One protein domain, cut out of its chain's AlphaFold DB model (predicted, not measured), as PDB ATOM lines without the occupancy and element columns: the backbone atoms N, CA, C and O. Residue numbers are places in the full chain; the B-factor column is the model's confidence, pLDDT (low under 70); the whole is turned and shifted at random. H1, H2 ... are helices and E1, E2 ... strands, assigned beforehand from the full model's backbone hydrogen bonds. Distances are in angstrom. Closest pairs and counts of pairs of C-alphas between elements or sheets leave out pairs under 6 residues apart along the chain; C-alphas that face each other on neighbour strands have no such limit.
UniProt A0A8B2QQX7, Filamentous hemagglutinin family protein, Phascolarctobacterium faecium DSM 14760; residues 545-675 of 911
ATOM      1  N   ASN A 545     -14.688 -32.643  -7.584       98.88
ATOM      2  CA  ASN A 545     -13.948 -31.418  -7.854       98.88
ATOM      3  C   ASN A 545     -12.625 -31.732  -8.556       98.88
ATOM      4  O   ASN A 545     -11.818 -32.533  -8.086       98.88
ATOM      5  N   SER A 546     -12.380 -31.030  -9.653       98.44
ATOM      6  CA  SER A 546     -11.100 -31.011 -10.367       98.44
ATOM      7  C   SER A 546     -10.553 -29.594 -10.574       98.44
ATOM      8  O   SER A 546      -9.365 -29.440 -10.863       98.44
ATOM      9  N   GLY A 547     -11.380 -28.569 -10.341       98.19
ATOM     10  CA  GLY A 547     -10.963 -27.173 -10.280       98.19
ATOM     11  C   GLY A 547     -10.017 -26.881  -9.111       98.19
ATOM     12  O   GLY A 547     -10.008 -27.570  -8.087       98.19
ATOM     13  N   ILE A 548      -9.181 -25.854  -9.266       98.69
ATOM     14  CA  ILE A 548      -8.274 -25.390  -8.205       98.69
ATOM     15  C   ILE A 548      -9.084 -24.624  -7.152       98.69
ATOM     16  O   ILE A 548      -9.918 -23.793  -7.503       98.69
ATOM     17  N   VAL A 549      -8.801 -24.871  -5.872       98.81
ATOM     18  CA  VAL A 549      -9.367 -24.136  -4.734       98.81
ATOM     19  C   VAL A 549      -8.267 -23.262  -4.126       98.81
ATOM     20  O   VAL A 549      -7.368 -23.764  -3.453       98.81
ATOM     21  N   ASP A 550      -8.317 -21.956  -4.387       98.19
ATOM     22  CA  ASP A 550      -7.382 -20.935  -3.894       98.19
ATOM     23  C   ASP A 550      -8.090 -20.004  -2.899       98.19
ATOM     24  O   ASP A 550      -8.819 -19.085  -3.281       98.19
ATOM     25  N   SER A 551      -7.891 -20.238  -1.603       97.00
ATOM     26  CA  SER A 551      -8.611 -19.520  -0.550       97.00
ATOM     27  C   SER A 551      -7.690 -19.069   0.580       97.00
ATOM     28  O   SER A 551      -6.693 -19.713   0.901       97.00
ATOM     29  N   MET A 552      -8.042 -17.933   1.175       94.06
ATOM     30  CA  MET A 552      -7.496 -17.440   2.446       94.06
ATOM     31  C   MET A 552      -8.557 -17.428   3.557       94.06
ATOM     32  O   MET A 552      -8.304 -16.886   4.627       94.06
ATOM     33  N   GLY A 553      -9.734 -17.999   3.280       91.06
ATOM     34  CA  GLY A 553     -10.865 -18.050   4.196       91.06
ATOM     35  C   GLY A 553     -10.738 -19.147   5.252       91.06
ATOM     36  O   GLY A 553      -9.936 -20.073   5.103       91.06
ATOM     37  N   TYR A 554     -11.535 -19.040   6.311       94.06
ATOM     38  CA  TYR A 554     -11.407 -19.783   7.567       94.06
ATOM     39  C   TYR A 554     -11.323 -21.310   7.404       94.06
ATOM     40  O   TYR A 554     -10.409 -21.952   7.930       94.06
ATOM     41  N   ASN A 555     -12.250 -21.874   6.624       97.50
ATOM     42  CA  ASN A 555     -12.415 -23.307   6.387       97.50
ATOM     43  C   ASN A 555     -12.331 -23.604   4.886       97.50
ATOM     44  O   ASN A 555     -13.104 -23.047   4.111       97.50
ATOM     45  N   VAL A 556     -11.443 -24.507   4.463       98.56
ATOM     46  CA  VAL A 556     -11.246 -24.849   3.042       98.56
ATOM     47  C   VAL A 556     -11.291 -26.359   2.823       98.56
ATOM     48  O   VAL A 556     -10.437 -27.091   3.321       98.56
ATOM     49  N   GLY A 557     -12.264 -26.831   2.044       98.44
ATOM     50  CA  GLY A 557     -12.452 -28.239   1.696       98.44
ATOM     51  C   GLY A 557     -12.268 -28.538   0.206       98.44
ATOM     52  O   GLY A 557     -12.668 -27.763  -0.660       98.44
ATOM     53  N   GLY A 558     -11.715 -29.707  -0.120       98.69
ATOM     54  CA  GLY A 558     -11.622 -30.185  -1.506       98.69
ATOM     55  C   GLY A 558     -12.976 -30.458  -2.169       98.69
ATOM     56  O   GLY A 558     -13.070 -30.394  -3.390       98.69
ATOM     57  N   ILE A 559     -14.023 -30.727  -1.380       98.88
ATOM     58  CA  ILE A 559     -15.402 -30.953  -1.839       98.88
ATOM     59  C   ILE A 559     -16.386 -30.090  -1.046       98.88
ATOM     60  O   ILE A 559     -17.102 -29.299  -1.652       98.88
ATOM     61  N   VAL A 560     -16.395 -30.177   0.286       98.69
ATOM     62  CA  VAL A 560     -17.289 -29.374   1.142       98.69
ATOM     63  C   VAL A 560     -16.455 -28.588   2.145       98.69
ATOM     64  O   VAL A 560     -15.622 -29.191   2.804       98.69
ATOM     65  N   GLY A 561     -16.647 -27.280   2.313       98.44
ATOM     66  CA  GLY A 561     -15.938 -26.527   3.358       98.44
ATOM     67  C   GLY A 561     -16.287 -27.045   4.759       98.44
ATOM     68  O   GLY A 561     -15.416 -27.537   5.479       98.44
ATOM     69  N   GLN A 562     -17.576 -27.025   5.101       98.62
ATOM     70  CA  GLN A 562     -18.138 -27.615   6.324       98.62
ATOM     71  C   GLN A 562     -19.294 -28.565   5.990       98.62
ATOM     72  O   GLN A 562     -20.284 -28.143   5.391       98.62
ATOM     73  N   ASN A 563     -19.201 -29.832   6.402       98.44
ATOM     74  CA  ASN A 563     -20.340 -30.750   6.390       98.44
ATOM     75  C   ASN A 563     -20.942 -30.825   7.799       98.44
ATOM     76  O   ASN A 563     -20.384 -31.495   8.669       98.44
ATOM     77  N   TYR A 564     -22.064 -30.141   8.024       92.38
ATOM     78  CA  TYR A 564     -22.841 -30.247   9.258       92.38
ATOM     79  C   TYR A 564     -23.723 -31.503   9.208       92.38
ATOM     80  O   TYR A 564     -23.240 -32.554   8.799       92.38
ATOM     81  N   SER A 565     -25.001 -31.454   9.598       93.62
ATOM     82  CA  SER A 565     -25.845 -32.656   9.780       93.62
ATOM     83  C   SER A 565     -26.242 -33.389   8.478       93.62
ATOM     84  O   SER A 565     -27.222 -34.131   8.465       93.62
ATOM     85  N   GLY A 566     -25.538 -33.140   7.371       97.19
ATOM     86  CA  GLY A 566     -25.788 -33.694   6.043       97.19
ATOM     87  C   GLY A 566     -24.889 -34.879   5.671       97.19
ATOM     88  O   GLY A 566     -24.005 -35.303   6.425       97.19
ATOM     89  N   THR A 567     -25.120 -35.418   4.477       98.38
ATOM     90  CA  THR A 567     -24.432 -36.602   3.946       98.38
ATOM     91  C   THR A 567     -23.623 -36.257   2.700       98.38
ATOM     92  O   THR A 567     -24.174 -35.786   1.710       98.38
ATOM     93  N   LEU A 568     -22.322 -36.551   2.713       98.81
ATOM     94  CA  LEU A 568     -21.449 -36.530   1.541       98.81
ATOM     95  C   LEU A 568     -21.083 -37.966   1.157       98.81
ATOM     96  O   LEU A 568     -20.520 -38.715   1.956       98.81
ATOM     97  N   SER A 569     -21.379 -38.360  -0.077       98.62
ATOM     98  CA  SER A 569     -21.198 -39.739  -0.526       98.62
ATOM     99  C   SER A 569     -20.749 -39.850  -1.980       98.62
ATOM    100  O   SER A 569     -21.083 -39.001  -2.799       98.62
ATOM    101  N   ASN A 570     -20.003 -40.910  -2.308       98.81
ATOM    102  CA  ASN A 570     -19.511 -41.191  -3.664       98.81
ATOM    103  C   ASN A 570     -18.845 -39.957  -4.303       98.81
ATOM    104  O   ASN A 570     -19.303 -39.451  -5.325       98.81
ATOM    105  N   ALA A 571     -17.815 -39.411  -3.651       98.88
ATOM    106  CA  ALA A 571     -17.272 -38.106  -4.023       98.88
ATOM    107  C   ALA A 571     -15.744 -38.047  -4.006       98.88
ATOM    108  O   ALA A 571     -15.106 -38.609  -3.116       98.88
ATOM    109  N   TYR A 572     -15.133 -37.336  -4.957       98.88
ATOM    110  CA  TYR A 572     -13.672 -37.263  -5.018       98.88
ATOM    111  C   TYR A 572     -13.103 -35.910  -5.448       98.88
ATOM    112  O   TYR A 572     -13.677 -35.189  -6.262       98.88
ATOM    113  N   ASN A 573     -11.926 -35.581  -4.910       98.88
ATOM    114  CA  ASN A 573     -11.172 -34.384  -5.272       98.88
ATOM    115  C   ASN A 573      -9.880 -34.740  -6.023       98.88
ATOM    116  O   ASN A 573      -9.042 -35.492  -5.517       98.88
ATOM    117  N   THR A 574      -9.681 -34.134  -7.192       98.31
ATOM    118  CA  THR A 574      -8.396 -34.075  -7.914       98.31
ATOM    119  C   THR A 574      -7.818 -32.660  -7.943       98.31
ATOM    120  O   THR A 574      -6.646 -32.487  -8.284       98.31
ATOM    121  N   GLY A 575      -8.623 -31.652  -7.597       98.00
ATOM    122  CA  GLY A 575      -8.241 -30.247  -7.572       98.00
ATOM    123  C   GLY A 575      -7.111 -29.960  -6.585       98.00
ATOM    124  O   GLY A 575      -7.012 -30.568  -5.517       98.00
ATOM    125  N   THR A 576      -6.231 -29.022  -6.937       98.19
ATOM    126  CA  THR A 576      -5.209 -28.529  -5.999       98.19
ATOM    127  C   THR A 576      -5.837 -27.531  -5.032       98.19
ATOM    128  O   THR A 576      -6.565 -26.642  -5.460       98.19
ATOM    129  N   ILE A 577      -5.534 -27.679  -3.743       98.62
ATOM    130  CA  ILE A 577      -6.048 -26.855  -2.650       98.62
ATOM    131  C   ILE A 577      -4.900 -26.019  -2.075       98.62
ATOM    132  O   ILE A 577      -3.887 -26.557  -1.608       98.62
ATOM    133  N   ASN A 578      -5.082 -24.702  -2.089       97.75
ATOM    134  CA  ASN A 578      -4.163 -23.699  -1.563       97.75
ATOM    135  C   ASN A 578      -4.907 -22.860  -0.509       97.75
ATOM    136  O   ASN A 578      -5.501 -21.840  -0.841       97.75
ATOM    137  N   GLY A 579      -4.898 -23.295   0.754       96.19
ATOM    138  CA  GLY A 579      -5.498 -22.569   1.884       96.19
ATOM    139  C   GLY A 579      -4.508 -21.615   2.559       96.19
ATOM    140  O   GLY A 579      -4.183 -21.773   3.737       96.19
ATOM    141  N   ASN A 580      -3.888 -20.708   1.801       93.56
ATOM    142  CA  ASN A 580      -2.807 -19.858   2.313       93.56
ATOM    143  C   ASN A 580      -3.380 -18.664   3.095       93.56
ATOM    144  O   ASN A 580      -3.726 -17.643   2.506       93.56
ATOM    145  N   GLY A 581      -3.442 -18.803   4.422       91.00
ATOM    146  CA  GLY A 581      -4.078 -17.848   5.342       91.00
ATOM    147  C   GLY A 581      -5.275 -18.435   6.103       91.00
ATOM    148  O   GLY A 581      -5.712 -17.839   7.077       91.00
ATOM    149  N   SER A 582      -5.751 -19.611   5.686       95.50
ATOM    150  CA  SER A 582      -6.842 -20.365   6.314       95.50
ATOM    151  C   SER A 582      -6.442 -21.013   7.642       95.50
ATOM    152  O   SER A 582      -5.300 -21.458   7.785       95.50
ATOM    153  N   GLU A 583      -7.397 -21.183   8.563       96.25
ATOM    154  CA  GLU A 583      -7.169 -21.952   9.794       96.25
ATOM    155  C   GLU A 583      -7.237 -23.467   9.505       96.25
ATOM    156  O   GLU A 583      -6.266 -24.177   9.769       96.25
ATOM    157  N   TYR A 584      -8.307 -23.955   8.858       97.94
ATOM    158  CA  TYR A 584      -8.513 -25.388   8.575       97.94
ATOM    159  C   TYR A 584      -8.545 -25.698   7.072       97.94
ATOM    160  O   TYR A 584      -9.351 -25.149   6.321       97.94
ATOM    161  N   VAL A 585      -7.702 -26.638   6.623       98.50
ATOM    162  CA  VAL A 585      -7.611 -27.054   5.209       98.50
ATOM    163  C   VAL A 585      -7.688 -28.576   5.056       98.50
ATOM    164  O   VAL A 585      -6.774 -29.308   5.449       98.50
ATOM    165  N   GLY A 586      -8.769 -29.063   4.451       98.12
ATOM    166  CA  GLY A 586      -9.079 -30.483   4.299       98.12
ATOM    167  C   GLY A 586      -9.175 -30.956   2.848       98.12
ATOM    168  O   GLY A 586      -9.809 -30.327   2.005       98.12
ATOM    169  N   GLY A 587      -8.583 -32.113   2.550       98.31
ATOM    170  CA  GLY A 587      -8.604 -32.710   1.207       98.31
ATOM    171  C   GLY A 587      -9.983 -33.143   0.686       98.31
ATOM    172  O   GLY A 587     -10.158 -33.249  -0.525       98.31
ATOM    173  N   ILE A 588     -10.955 -33.363   1.576       98.75
ATOM    174  CA  ILE A 588     -12.381 -33.555   1.266       98.75
ATOM    175  C   ILE A 588     -13.209 -32.468   1.957       98.75
ATOM    176  O   ILE A 588     -13.947 -31.759   1.275       98.75
ATOM    177  N   ALA A 589     -13.045 -32.299   3.273       98.62
ATOM    178  CA  ALA A 589     -13.727 -31.255   4.036       98.62
ATOM    179  C   ALA A 589     -12.873 -30.680   5.167       98.62
ATOM    180  O   ALA A 589     -12.022 -31.387   5.698       98.62
ATOM    181  N   ALA A 590     -13.075 -29.418   5.554       98.38
ATOM    182  CA  ALA A 590     -12.371 -28.865   6.713       98.38
ATOM    183  C   ALA A 590     -12.956 -29.437   8.017       98.38
ATOM    184  O   ALA A 590     -12.218 -30.018   8.816       98.38
ATOM    185  N   ILE A 591     -14.285 -29.358   8.161       98.38
ATOM    186  CA  ILE A 591     -15.050 -29.824   9.329       98.38
ATOM    187  C   ILE A 591     -16.124 -30.836   8.894       98.38
ATOM    188  O   ILE A 591     -16.765 -30.645   7.855       98.38
ATOM    189  N   ASN A 592     -16.336 -31.895   9.687       98.50
ATOM    190  CA  ASN A 592     -17.437 -32.848   9.520       98.50
ATOM    191  C   ASN A 592     -18.144 -33.219  10.839       98.50
ATOM    192  O   ASN A 592     -17.572 -33.905  11.690       98.50
ATOM    193  N   ASP A 593     -19.430 -32.892  10.930       98.06
ATOM    194  CA  ASP A 593     -20.345 -33.350  11.984       98.06
ATOM    195  C   ASP A 593     -21.380 -34.377  11.470       98.06
ATOM    196  O   ASP A 593     -22.033 -35.054  12.264       98.06
ATOM    197  N   GLY A 594     -21.492 -34.545  10.146       98.00
ATOM    198  CA  GLY A 594     -22.394 -35.488   9.472       98.00
ATOM    199  C   GLY A 594     -21.718 -36.780   8.996       98.00
ATOM    200  O   GLY A 594     -20.779 -37.283   9.617       98.00
ATOM    201  N   GLU A 595     -22.195 -37.349   7.884       98.31
ATOM    202  CA  GLU A 595     -21.598 -38.545   7.266       98.31
ATOM    203  C   GLU A 595     -20.756 -38.192   6.032       98.31
ATOM    204  O   GLU A 595     -21.230 -37.518   5.121       98.31
ATOM    205  N   ILE A 596     -19.539 -38.734   5.963       98.75
ATOM    206  CA  ILE A 596     -18.707 -38.794   4.756       98.75
ATOM    207  C   ILE A 596     -18.451 -40.272   4.418       98.75
ATOM    208  O   ILE A 596     -17.819 -40.983   5.204       98.75
ATOM    209  N   LYS A 597     -18.891 -40.750   3.245       98.44
ATOM    210  CA  LYS A 597     -18.670 -42.144   2.807       98.44
ATOM    211  C   LYS A 597     -18.227 -42.293   1.350       98.44
ATOM    212  O   LYS A 597     -18.649 -41.533   0.488       98.44
ATOM    213  N   ASN A 598     -17.429 -43.321   1.057       98.75
ATOM    214  CA  ASN A 598     -16.963 -43.651  -0.302       98.75
ATOM    215  C   ASN A 598     -16.302 -42.446  -0.993       98.75
ATOM    216  O   ASN A 598     -16.769 -41.983  -2.035       98.75
ATOM    217  N   VAL A 599     -15.245 -41.903  -0.383       98.94
ATOM    218  CA  VAL A 599     -14.573 -40.697  -0.891       98.94
ATOM    219  C   VAL A 599     -13.084 -40.895  -1.121       98.94
ATOM    220  O   VAL A 599     -12.438 -41.686  -0.429       98.94
ATOM    221  N   TYR A 600     -12.499 -40.126  -2.038       98.81
ATOM    222  CA  TYR A 600     -11.044 -40.035  -2.098       98.81
ATOM    223  C   TYR A 600     -10.498 -38.669  -2.526       98.81
ATOM    224  O   TYR A 600     -11.105 -37.932  -3.298       98.81
ATOM    225  N   ASN A 601      -9.309 -38.335  -2.031       98.75
ATOM    226  CA  ASN A 601      -8.584 -37.128  -2.411       98.75
ATOM    227  C   ASN A 601      -7.242 -37.483  -3.071       98.75
ATOM    228  O   ASN A 601      -6.287 -37.892  -2.404       98.75
ATOM    229  N   ILE A 602      -7.157 -37.273  -4.386       97.75
ATOM    230  CA  ILE A 602      -5.890 -37.230  -5.132       97.75
ATOM    231  C   ILE A 602      -5.456 -35.797  -5.462       97.75
ATOM    232  O   ILE A 602      -4.449 -35.612  -6.145       97.75
ATOM    233  N   GLY A 603      -6.148 -34.780  -4.952       96.94
ATOM    234  CA  GLY A 603      -5.699 -33.394  -4.969       96.94
ATOM    235  C   GLY A 603      -4.487 -33.147  -4.068       96.94
ATOM    236  O   GLY A 603      -4.253 -33.832  -3.069       96.94
ATOM    237  N   LYS A 604      -3.679 -32.150  -4.431       97.19
ATOM    238  CA  LYS A 604      -2.556 -31.664  -3.617       97.19
ATOM    239  C   LYS A 604      -3.090 -30.666  -2.590       97.19
ATOM    240  O   LYS A 604      -3.759 -29.719  -2.982       97.19
ATOM    241  N   VAL A 605      -2.793 -30.863  -1.304       97.38
ATOM    242  CA  VAL A 605      -3.310 -30.017  -0.209       97.38
ATOM    243  C   VAL A 605      -2.176 -29.194   0.404       97.38
ATOM    244  O   VAL A 605      -1.163 -29.755   0.827       97.38
ATOM    245  N   SER A 606      -2.331 -27.871   0.451       95.62
ATOM    246  CA  SER A 606      -1.330 -26.921   0.951       95.62
ATOM    247  C   SER A 606      -1.976 -25.707   1.635       95.62
ATOM    248  O   SER A 606      -3.177 -25.490   1.494       95.62
ATOM    249  N   GLY A 607      -1.192 -24.938   2.396       94.06
ATOM    250  CA  GLY A 607      -1.726 -23.929   3.322       94.06
ATOM    251  C   GLY A 607      -2.343 -24.554   4.584       94.06
ATOM    252  O   GLY A 607      -2.174 -25.753   4.815       94.06
ATOM    253  N   GLY A 608      -3.037 -23.758   5.393       93.50
ATOM    254  CA  GLY A 608      -3.666 -24.177   6.650       93.50
ATOM    255  C   GLY A 608      -2.710 -24.252   7.839       93.50
ATOM    256  O   GLY A 608      -1.684 -24.941   7.763       93.50
ATOM    257  N   ASP A 609      -3.096 -23.613   8.945       95.69
ATOM    258  CA  ASP A 609      -2.500 -23.842  10.269       95.69
ATOM    259  C   ASP A 609      -2.784 -25.283  10.734       95.69
ATOM    260  O   ASP A 609      -1.871 -26.013  11.134       95.69
ATOM    261  N   TYR A 610      -4.024 -25.745  10.546       96.62
ATOM    262  CA  TYR A 610      -4.432 -27.142  10.659       96.62
ATOM    263  C   TYR A 610      -4.761 -27.710   9.273       96.62
ATOM    264  O   TYR A 610      -5.597 -27.188   8.536       96.62
ATOM    265  N   ARG A 611      -4.108 -28.815   8.890       96.50
ATOM    266  CA  ARG A 611      -4.268 -29.418   7.557       96.50
ATOM    267  C   ARG A 611      -4.409 -30.933   7.613       96.50
ATOM    268  O   ARG A 611      -3.605 -31.614   8.248       96.50
ATOM    269  N   ASN A 612      -5.362 -31.466   6.854       95.94
ATOM    270  CA  ASN A 612      -5.551 -32.899   6.651       95.94
ATOM    271  C   ASN A 612      -5.822 -33.218   5.170       95.94
ATOM    272  O   ASN A 612      -6.304 -32.397   4.398       95.94
ATOM    273  N   VAL A 613      -5.514 -34.444   4.763       95.88
ATOM    274  CA  VAL A 613      -5.726 -34.959   3.403       95.88
ATOM    275  C   VAL A 613      -7.125 -35.546   3.177       95.88
ATOM    276  O   VAL A 613      -7.458 -35.817   2.028       95.88
ATOM    277  N   ILE A 614      -7.937 -35.691   4.233       98.00
ATOM    278  CA  ILE A 614      -9.377 -36.005   4.176       98.00
ATOM    279  C   ILE A 614     -10.170 -34.944   4.947       98.00
ATOM    280  O   ILE A 614     -10.789 -34.090   4.318       98.00
ATOM    281  N   VAL A 615     -10.119 -34.975   6.283       98.00
ATOM    282  CA  VAL A 615     -10.903 -34.099   7.168       98.00
ATOM    283  C   VAL A 615     -10.082 -33.632   8.366       98.00
ATOM    284  O   VAL A 615      -9.279 -34.411   8.880       98.00
ATOM    285  N   VAL A 616     -10.218 -32.362   8.766       97.69
ATOM    286  CA  VAL A 616      -9.394 -31.758   9.827       97.69
ATOM    287  C   VAL A 616     -10.071 -31.906  11.187       97.69
ATOM    288  O   VAL A 616      -9.545 -32.622  12.038       97.69
ATOM    289  N   GLU A 617     -11.254 -31.316  11.358       97.50
ATOM    290  CA  GLU A 617     -12.109 -31.532  12.528       97.50
ATOM    291  C   GLU A 617     -13.240 -32.503  12.189       97.50
ATOM    292  O   GLU A 617     -13.880 -32.391  11.145       97.50
ATOM    293  N   ASN A 618     -13.495 -33.479  13.060       97.12
ATOM    294  CA  ASN A 618     -14.534 -34.473  12.815       97.12
ATOM    295  C   ASN A 618     -15.202 -34.937  14.114       97.12
ATOM    296  O   ASN A 618     -14.602 -35.714  14.865       97.12
ATOM    297  N   SER A 619     -16.466 -34.557  14.320       96.81
ATOM    298  CA  SER A 619     -17.353 -35.213  15.291       96.81
ATOM    299  C   SER A 619     -18.241 -36.293  14.646       96.81
ATOM    300  O   SER A 619     -18.670 -37.222  15.332       96.81
ATOM    301  N   GLY A 620     -18.453 -36.205  13.327       96.62
ATOM    302  CA  GLY A 620     -19.305 -37.093  12.538       96.62
ATOM    303  C   GLY A 620     -18.676 -38.435  12.139       96.62
ATOM    304  O   GLY A 620     -17.638 -38.865  12.652       96.62
ATOM    305  N   ALA A 621     -19.312 -39.122  11.192       97.19
ATOM    306  CA  ALA A 621     -18.877 -40.417  10.673       97.19
ATOM    307  C   ALA A 621     -18.052 -40.273   9.384       97.19
ATOM    308  O   ALA A 621     -18.457 -39.577   8.457       97.19
ATOM    309  N   VAL A 622     -16.931 -40.999   9.288       98.38
ATOM    310  CA  VAL A 622     -16.132 -41.121   8.054       98.38
ATOM    311  C   VAL A 622     -15.911 -42.594   7.736       98.38
ATOM    312  O   VAL A 622     -15.366 -43.334   8.558       98.38
ATOM    313  N   SER A 623     -16.299 -43.030   6.539       98.06
ATOM    314  CA  SER A 623     -16.137 -44.414   6.085       98.06
ATOM    315  C   SER A 623     -15.629 -44.501   4.642       98.06
ATOM    316  O   SER A 623     -15.807 -43.591   3.840       98.06
ATOM    317  N   ASN A 624     -14.936 -45.602   4.325       98.38
ATOM    318  CA  ASN A 624     -14.389 -45.898   2.993       98.38
ATOM    319  C   ASN A 624     -13.684 -44.693   2.310       98.38
ATOM    320  O   ASN A 624     -13.913 -44.406   1.137       98.38
ATOM    321  N   ALA A 625     -12.857 -43.966   3.074       98.69
ATOM    322  CA  ALA A 625     -12.178 -42.738   2.650       98.69
ATOM    323  C   ALA A 625     -10.675 -42.963   2.393       98.69
ATOM    324  O   ALA A 625     -10.021 -43.627   3.202       98.69
ATOM    325  N   TYR A 626     -10.106 -42.406   1.314       98.75
ATOM    326  CA  TYR A 626      -8.703 -42.644   0.908       98.75
ATOM    327  C   TYR A 626      -8.009 -41.406   0.330       98.75
ATOM    328  O   TYR A 626      -8.650 -40.502  -0.197       98.75
ATOM    329  N   TYR A 627      -6.681 -41.362   0.381       98.56
ATOM    330  CA  TYR A 627      -5.897 -40.259  -0.178       98.56
ATOM    331  C   TYR A 627      -4.609 -40.728  -0.858       98.56
ATOM    332  O   TYR A 627      -4.014 -41.736  -0.467       98.56
ATOM    333  N   ALA A 628      -4.148 -39.958  -1.847       97.81
ATOM    334  CA  ALA A 628      -2.841 -40.151  -2.468       97.81
ATOM    335  C   ALA A 628      -1.711 -39.595  -1.585       97.81
ATOM    336  O   ALA A 628      -1.717 -38.431  -1.179       97.81
ATOM    337  N   VAL A 629      -0.691 -40.413  -1.336       96.75
ATOM    338  CA  VAL A 629       0.580 -40.005  -0.723       96.75
ATOM    339  C   VAL A 629       1.489 -39.455  -1.819       96.75
ATOM    340  O   VAL A 629       1.611 -40.068  -2.877       96.75
ATOM    341  N   ARG A 630       2.155 -38.319  -1.579       93.50
ATOM    342  CA  ARG A 630       2.994 -37.646  -2.586       93.50
ATOM    343  C   ARG A 630       4.410 -37.319  -2.126       93.50
ATOM    344  O   ARG A 630       4.656 -37.096  -0.944       93.50
ATOM    345  N   SER A 631       5.302 -37.189  -3.107       92.44
ATOM    346  CA  SER A 631       6.546 -36.419  -3.012       92.44
ATOM    347  C   SER A 631       6.573 -35.396  -4.148       92.44
ATOM    348  O   SER A 631       6.560 -35.765  -5.324       92.44
ATOM    349  N   GLY A 632       6.536 -34.105  -3.804       88.75
ATOM    350  CA  GLY A 632       6.235 -33.053  -4.776       88.75
ATOM    351  C   GLY A 632       4.850 -33.274  -5.391       88.75
ATOM    352  O   GLY A 632       3.857 -33.353  -4.668       88.75
ATOM    353  N   ASP A 633       4.797 -33.404  -6.715       88.56
ATOM    354  CA  ASP A 633       3.562 -33.671  -7.463       88.56
ATOM    355  C   ASP A 633       3.355 -35.172  -7.766       88.56
ATOM    356  O   ASP A 633       2.236 -35.596  -8.069       88.56
ATOM    357  N   THR A 634       4.403 -35.991  -7.608       93.31
ATOM    358  CA  THR A 634       4.403 -37.440  -7.867       93.31
ATOM    359  C   THR A 634       3.642 -38.202  -6.785       93.31
ATOM    360  O   THR A 634       3.971 -38.090  -5.602       93.31
ATOM    361  N   ILE A 635       2.667 -39.025  -7.187       95.25
ATOM    362  CA  ILE A 635       1.990 -39.990  -6.306       95.25
ATOM    363  C   ILE A 635       2.926 -41.179  -6.038       95.25
ATOM    364  O   ILE A 635       3.502 -41.745  -6.961       95.25
ATOM    365  N   LEU A 636       3.079 -41.547  -4.764       96.44
ATOM    366  CA  LEU A 636       3.879 -42.688  -4.292       96.44
ATOM    367  C   LEU A 636       3.030 -43.931  -3.974       96.44
ATOM    368  O   LEU A 636       3.574 -44.989  -3.675       96.44
ATOM    369  N   GLY A 637       1.707 -43.779  -3.965       97.44
ATOM    370  CA  GLY A 637       0.732 -44.773  -3.528       97.44
ATOM    371  C   GLY A 637      -0.404 -44.115  -2.744       97.44
ATOM    372  O   GLY A 637      -0.488 -42.889  -2.653       97.44
ATOM    373  N   TYR A 638      -1.266 -44.933  -2.156       98.19
ATOM    374  CA  TYR A 638      -2.543 -44.525  -1.571       98.19
ATOM    375  C   TYR A 638      -2.665 -45.013  -0.132       98.19
ATOM    376  O   TYR A 638      -2.028 -45.994   0.253       98.19
ATOM    377  N   LYS A 639      -3.496 -44.359   0.681       98.25
ATOM    378  CA  LYS A 639      -3.819 -44.812   2.041       98.25
ATOM    379  C   LYS A 639      -5.291 -44.633   2.363       98.25
ATOM    380  O   LYS A 639      -5.877 -43.605   2.040       98.25
ATOM    381  N   LYS A 640      -5.850 -45.610   3.076       98.00
ATOM    382  CA  LYS A 640      -7.159 -45.510   3.735       98.00
ATOM    383  C   LYS A 640      -7.053 -44.567   4.938       98.00
ATOM    384  O   LYS A 640      -6.046 -44.584   5.650       98.00
ATOM    385  N   PHE A 641      -8.072 -43.753   5.184       96.31
ATOM    386  CA  PHE A 641      -8.119 -42.854   6.336       96.31
ATOM    387  C   PHE A 641      -8.006 -43.650   7.647       96.31
ATOM    388  O   PHE A 641      -8.545 -44.750   7.768       96.31
ATOM    389  N   GLY A 642      -7.220 -43.141   8.599       91.50
ATOM    390  CA  GLY A 642      -6.862 -43.857   9.832       91.50
ATOM    391  C   GLY A 642      -5.892 -45.046   9.674       91.50
ATOM    392  O   GLY A 642      -5.450 -45.584  10.686       91.50
ATOM    393  N   SER A 643      -5.516 -45.455   8.454       92.81
ATOM    394  CA  SER A 643      -4.612 -46.592   8.221       92.81
ATOM    395  C   SER A 643      -3.152 -46.178   8.010       92.81
ATOM    396  O   SER A 643      -2.840 -45.184   7.351       92.81
ATOM    397  N   GLY A 644      -2.233 -46.994   8.532       90.06
ATOM    398  CA  GLY A 644      -0.797 -46.864   8.277       90.06
ATOM    399  C   GLY A 644      -0.350 -47.445   6.929       90.06
ATOM    400  O   GLY A 644       0.651 -46.977   6.380       90.06
ATOM    401  N   THR A 645      -1.075 -48.430   6.391       96.25
ATOM    402  CA  THR A 645      -0.695 -49.210   5.200       96.25
ATOM    403  C   THR A 645      -0.709 -48.357   3.935       96.25
ATOM    404  O   THR A 645      -1.709 -47.704   3.650       96.25
ATOM    405  N   LEU A 646       0.394 -48.378   3.178       97.81
ATOM    406  CA  LEU A 646       0.470 -47.832   1.821       97.81
ATOM    407  C   LEU A 646      -0.004 -48.898   0.821       97.81
ATOM    408  O   LEU A 646       0.405 -50.049   0.935       97.81
ATOM    409  N   LEU A 647      -0.837 -48.496  -0.134       98.00
ATOM    410  CA  LEU A 647      -1.409 -49.327  -1.192       98.00
ATOM    411  C   LEU A 647      -0.910 -48.851  -2.563       98.00
ATOM    412  O   LEU A 647      -0.743 -47.648  -2.787       98.00
ATOM    413  N   THR A 648      -0.733 -49.774  -3.503       96.69
ATOM    414  CA  THR A 648      -0.672 -49.460  -4.940       96.69
ATOM    415  C   THR A 648      -2.049 -49.037  -5.471       96.69
ATOM    416  O   THR A 648      -3.064 -49.205  -4.795       96.69
ATOM    417  N   LEU A 649      -2.110 -48.511  -6.700       95.62
ATOM    418  CA  LEU A 649      -3.373 -48.127  -7.347       95.62
ATOM    419  C   LEU A 649      -4.352 -49.312  -7.479       95.62
ATOM    420  O   LEU A 649      -5.526 -49.197  -7.133       95.62
ATOM    421  N   ALA A 650      -3.853 -50.482  -7.888       94.50
ATOM    422  CA  ALA A 650      -4.662 -51.695  -8.017       94.50
ATOM    423  C   ALA A 650      -5.183 -52.229  -6.665       94.50
ATOM    424  O   ALA A 650      -6.280 -52.787  -6.603       94.50
ATOM    425  N   GLU A 651      -4.427 -52.060  -5.578       97.31
ATOM    426  CA  GLU A 651      -4.870 -52.418  -4.222       97.31
ATOM    427  C   GLU A 651      -5.865 -51.400  -3.654       97.31
ATOM    428  O   GLU A 651      -6.842 -51.796  -3.020       97.31
ATOM    429  N   PHE A 652      -5.658 -50.105  -3.916       97.75
ATOM    430  CA  PHE A 652      -6.596 -49.039  -3.560       97.75
ATOM    431  C   PHE A 652      -7.961 -49.263  -4.212       97.75
ATOM    432  O   PHE A 652      -8.954 -49.322  -3.491       97.75
ATOM    433  N   GLY A 653      -8.014 -49.473  -5.533       97.12
ATOM    434  CA  GLY A 653      -9.272 -49.746  -6.235       97.12
ATOM    435  C   GLY A 653     -10.029 -50.935  -5.633       97.12
ATOM    436  O   GLY A 653     -11.220 -50.828  -5.353       97.12
ATOM    437  N   LYS A 654      -9.324 -52.034  -5.331       96.88
ATOM    438  CA  LYS A 654      -9.916 -53.254  -4.751       96.88
ATOM    439  C   LYS A 654     -10.390 -53.085  -3.303       96.88
ATOM    440  O   LYS A 654     -11.427 -53.636  -2.945       96.88
ATOM    441  N   ASP A 655      -9.674 -52.342  -2.455       97.50
ATOM    442  CA  ASP A 655     -10.124 -52.077  -1.078       97.50
ATOM    443  C   ASP A 655     -11.262 -51.037  -1.032       97.50
ATOM    444  O   ASP A 655     -12.161 -51.152  -0.195       97.50
ATOM    445  N   PHE A 656     -11.279 -50.082  -1.974       98.19
ATOM    446  CA  PHE A 656     -12.369 -49.121  -2.172       98.19
ATOM    447  C   PHE A 656     -13.660 -49.819  -2.620       98.19
ATOM    448  O   PHE A 656     -14.681 -49.684  -1.946       98.19
ATOM    449  N   GLU A 657     -13.605 -50.622  -3.690       97.62
ATOM    450  CA  GLU A 657     -14.739 -51.381  -4.251       97.62
ATOM    451  C   GLU A 657     -15.343 -52.370  -3.241       97.62
ATOM    452  O   GLU A 657     -16.562 -52.533  -3.147       97.62
ATOM    453  N   LYS A 658     -14.484 -53.001  -2.432       97.00
ATOM    454  CA  LYS A 658     -14.868 -53.887  -1.326       97.00
ATOM    455  C   LYS A 658     -15.546 -53.149  -0.165       97.00
ATOM    456  O   LYS A 658     -16.279 -53.776   0.598       97.00
ATOM    457  N   GLY A 659     -15.282 -51.854  -0.003       96.81
ATOM    458  CA  GLY A 659     -15.907 -51.008   1.013       96.81
ATOM    459  C   GLY A 659     -17.234 -50.371   0.590       96.81
ATOM    460  O   GLY A 659     -17.886 -49.770   1.440       96.81
ATOM    461  N   LEU A 660     -17.637 -50.492  -0.682       98.00
ATOM    462  CA  LEU A 660     -18.904 -49.949  -1.184       98.00
ATOM    463  C   LEU A 660     -20.111 -50.754  -0.681       98.00
ATOM    464  O   LEU A 660     -20.120 -51.987  -0.728       98.00
ATOM    465  N   ASP A 661     -21.168 -50.044  -0.280       95.50
ATOM    466  CA  ASP A 661     -22.506 -50.627  -0.167       95.50
ATOM    467  C   ASP A 661     -23.100 -50.937  -1.557       95.50
ATOM    468  O   ASP A 661     -22.621 -50.444  -2.579       95.50
ATOM    469  N   THR A 662     -24.136 -51.783  -1.606       91.69
ATOM    470  CA  THR A 662     -24.707 -52.276  -2.872       91.69
ATOM    471  C   THR A 662     -25.178 -51.153  -3.795       91.69
ATOM    472  O   THR A 662     -24.933 -51.230  -4.990       91.69
ATOM    473  N   ALA A 663     -25.811 -50.106  -3.255       90.81
ATOM    474  CA  ALA A 663     -26.306 -48.982  -4.055       90.81
ATOM    475  C   ALA A 663     -25.163 -48.103  -4.589       90.81
ATOM    476  O   ALA A 663     -25.272 -47.510  -5.657       90.81
ATOM    477  N   SER A 664     -24.050 -48.038  -3.859       96.25
ATOM    478  CA  SER A 664     -22.870 -47.279  -4.266       96.25
ATOM    479  C   SER A 664     -22.041 -47.983  -5.340       96.25
ATOM    480  O   SER A 664     -21.281 -47.310  -6.026       96.25
ATOM    481  N   LYS A 665     -22.160 -49.308  -5.524       95.62
ATOM    482  CA  LYS A 665     -21.434 -50.024  -6.593       95.62
ATOM    483  C   LYS A 665     -21.836 -49.543  -7.985       95.62
ATOM    484  O   LYS A 665     -20.953 -49.264  -8.787       95.62
ATOM    485  N   ASP A 666     -23.125 -49.305  -8.197       93.44
ATOM    486  CA  ASP A 666     -23.688 -48.777  -9.450       93.44
ATOM    487  C   ASP A 666     -23.277 -47.308  -9.729       93.44
ATOM    488  O   ASP A 666     -23.689 -46.715 -10.721       93.44
ATOM    489  N   SER A 667     -22.481 -46.692  -8.844       96.69
ATOM    490  CA  SER A 667     -21.918 -45.348  -9.021       96.69
ATOM    491  C   SER A 667     -20.454 -45.343  -9.480       96.69
ATOM    492  O   SER A 667     -19.972 -44.280  -9.863       96.69
ATOM    493  N   TRP A 668     -19.727 -46.470  -9.439       97.69
ATOM    494  CA  TRP A 668     -18.263 -46.493  -9.603       97.69
ATOM    495  C   TRP A 668     -17.766 -47.525 -10.635       97.69
ATOM    496  O   TRP A 668     -17.872 -48.733 -10.428       97.69
ATOM    497  N   LYS A 669     -17.098 -47.048 -11.694       95.94
ATOM    498  CA  LYS A 669     -16.357 -47.860 -12.674       95.94
ATOM    499  C   LYS A 669     -14.896 -48.028 -12.239       95.94
ATOM    500  O   LYS A 669     -14.248 -47.080 -11.793       95.94
ATOM    501  N   PHE A 670     -14.352 -49.230 -12.430       95.06
ATOM    502  CA  PHE A 670     -12.968 -49.578 -12.098       95.06
ATOM    503  C   PHE A 670     -12.259 -50.167 -13.321       95.06
ATOM    504  O   PHE A 670     -12.722 -51.156 -13.881       95.06
ATOM    505  N   TYR A 671     -11.107 -49.607 -13.699       92.62
ATOM    506  CA  TYR A 671     -10.285 -50.104 -14.809       92.62
ATOM    507  C   TYR A 671      -9.016 -50.810 -14.321       92.62
ATOM    508  O   TYR A 671      -7.906 -50.333 -14.542       92.62
ATOM    509  N   ASN A 672      -9.182 -51.925 -13.601       81.88
ATOM    510  CA  ASN A 672      -8.132 -52.898 -13.242       81.88
ATOM    511  C   ASN A 672      -6.807 -52.352 -12.641       81.88
ATOM    512  O   ASN A 672      -5.808 -53.067 -12.569       81.88
ATOM    513  N   GLY A 673      -6.807 -51.120 -12.117       85.56
ATOM    514  CA  GLY A 673      -5.630 -50.448 -11.556       85.56
ATOM    515  C   GLY A 673      -4.870 -49.526 -12.520       85.56
ATOM    516  O   GLY A 673      -3.797 -49.054 -12.152       85.56
ATOM    517  N   TYR A 674      -5.408 -49.242 -13.712       90.81
ATOM    518  CA  TYR A 674      -4.893 -48.220 -14.637       90.81
ATOM    519  C   TYR A 674      -5.373 -46.797 -14.301       90.81
ATOM    520  O   TYR A 674      -4.714 -45.826 -14.671       90.81
ATOM    521  N   THR A 675      -6.485 -46.665 -13.573       94.12
ATOM    522  CA  THR A 675      -7.011 -45.392 -13.054       94.12
ATOM    523  C   THR A 675      -7.408 -45.510 -11.591       94.12
ATOM    524  O   THR A 675      -7.638 -46.610 -11.080       94.12
TER     525      THR A 675
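AT A GLANCE: This is residues 545 to 675 of the 911 residues of the protein "Filamentous hemagglutinin family protein" of Phascolarctobacterium faecium DSM 14760 (UniProt A0A8B2QQX7). The chain winds in three stacked turns as a short solenoid, E1 to E4, E5 to E8 and E9 to E12, whose stacked strands make four parallel ladders. E12 runs on past E8 and folds back with E13 as a hairpin, and H1 covers E12 and E13 on the outside of the coil. The printed part has 131 residues with thirteen named strands followed by two named helices; the class is mostly strand. The largest sheet is mixed, in the order E4, E8, E12, E13; the other three are parallel. The whole is compact, with a radius of gyration of the C-alphas of 14.0 A and spans of 40 by 35 by 27 A.

IN THESE COORDINATES: Begin with the largest sheet: E4 is residues 567 to 573 and E8 residues 595 to 601, each 16.3 A long. E12, residues 621 to 631, runs 29.1 A from C-alpha 621 at (-18.877, -40.417, 10.673) and bends by 70 degrees at residue 624; E13, residues 634 to 640, runs 18.3 A. Look next for E1 at 549 to 551, E5 at 577 to 579 and E9 at 605 to 607; E2 at 555 to 557, E6 at 584 to 586 and E10 at 610 to 612; and E3 at 560 to 563, E7 at 589 to 592 and E11 at 615 to 618. Find C-alpha 649 at (-3.373, -48.127, -7.347); from there H1 runs 14.2 A to residue 658. H2, residues 662 to 665, ends at (-21.434, -50.024, -6.593).

HOW THE PARTS SIT: In the twisted largest sheet, E4 and E8 are parallel, with N 568 and O 595 2.8 A apart; E8 and E12 are parallel, with N 596 and O 621 2.8 A apart. The hairpin E12 and E13 is antiparallel, with N 629 and O 637 2.8 A apart. H1 is on one face of this sheet, making two layers, a helix over a sheet: its height over the sheet is 8.9 A, and it runs along the strands, at 23 degrees to E13 on the local plane. Their closest C-alphas are Tyr 638 and Phe 652, 6.4 A apart. H2 only grazes the sheet, with residues 664 to 665. E1, E5, E9 and E2, E6, E10 form a sandwich, two sheets face to face, 8.2 A centre to centre; N 578 and O 549 are 2.8 A apart, as are N 586 and O 556. In the sheet E3, E7, E11, N 563 and O 591 are 3.0 A apart. In H1 every O i to N i+4 pair is within hydrogen-bond range; H2 is too short for one.

THE WHOLE: The C-alphas farthest apart, Gly 581 and Thr 662, are 41.0 A apart. The printed part has no cut, and no link is long. The mean pLDDT of the printed part is 96.5, and no printed residue is under 70.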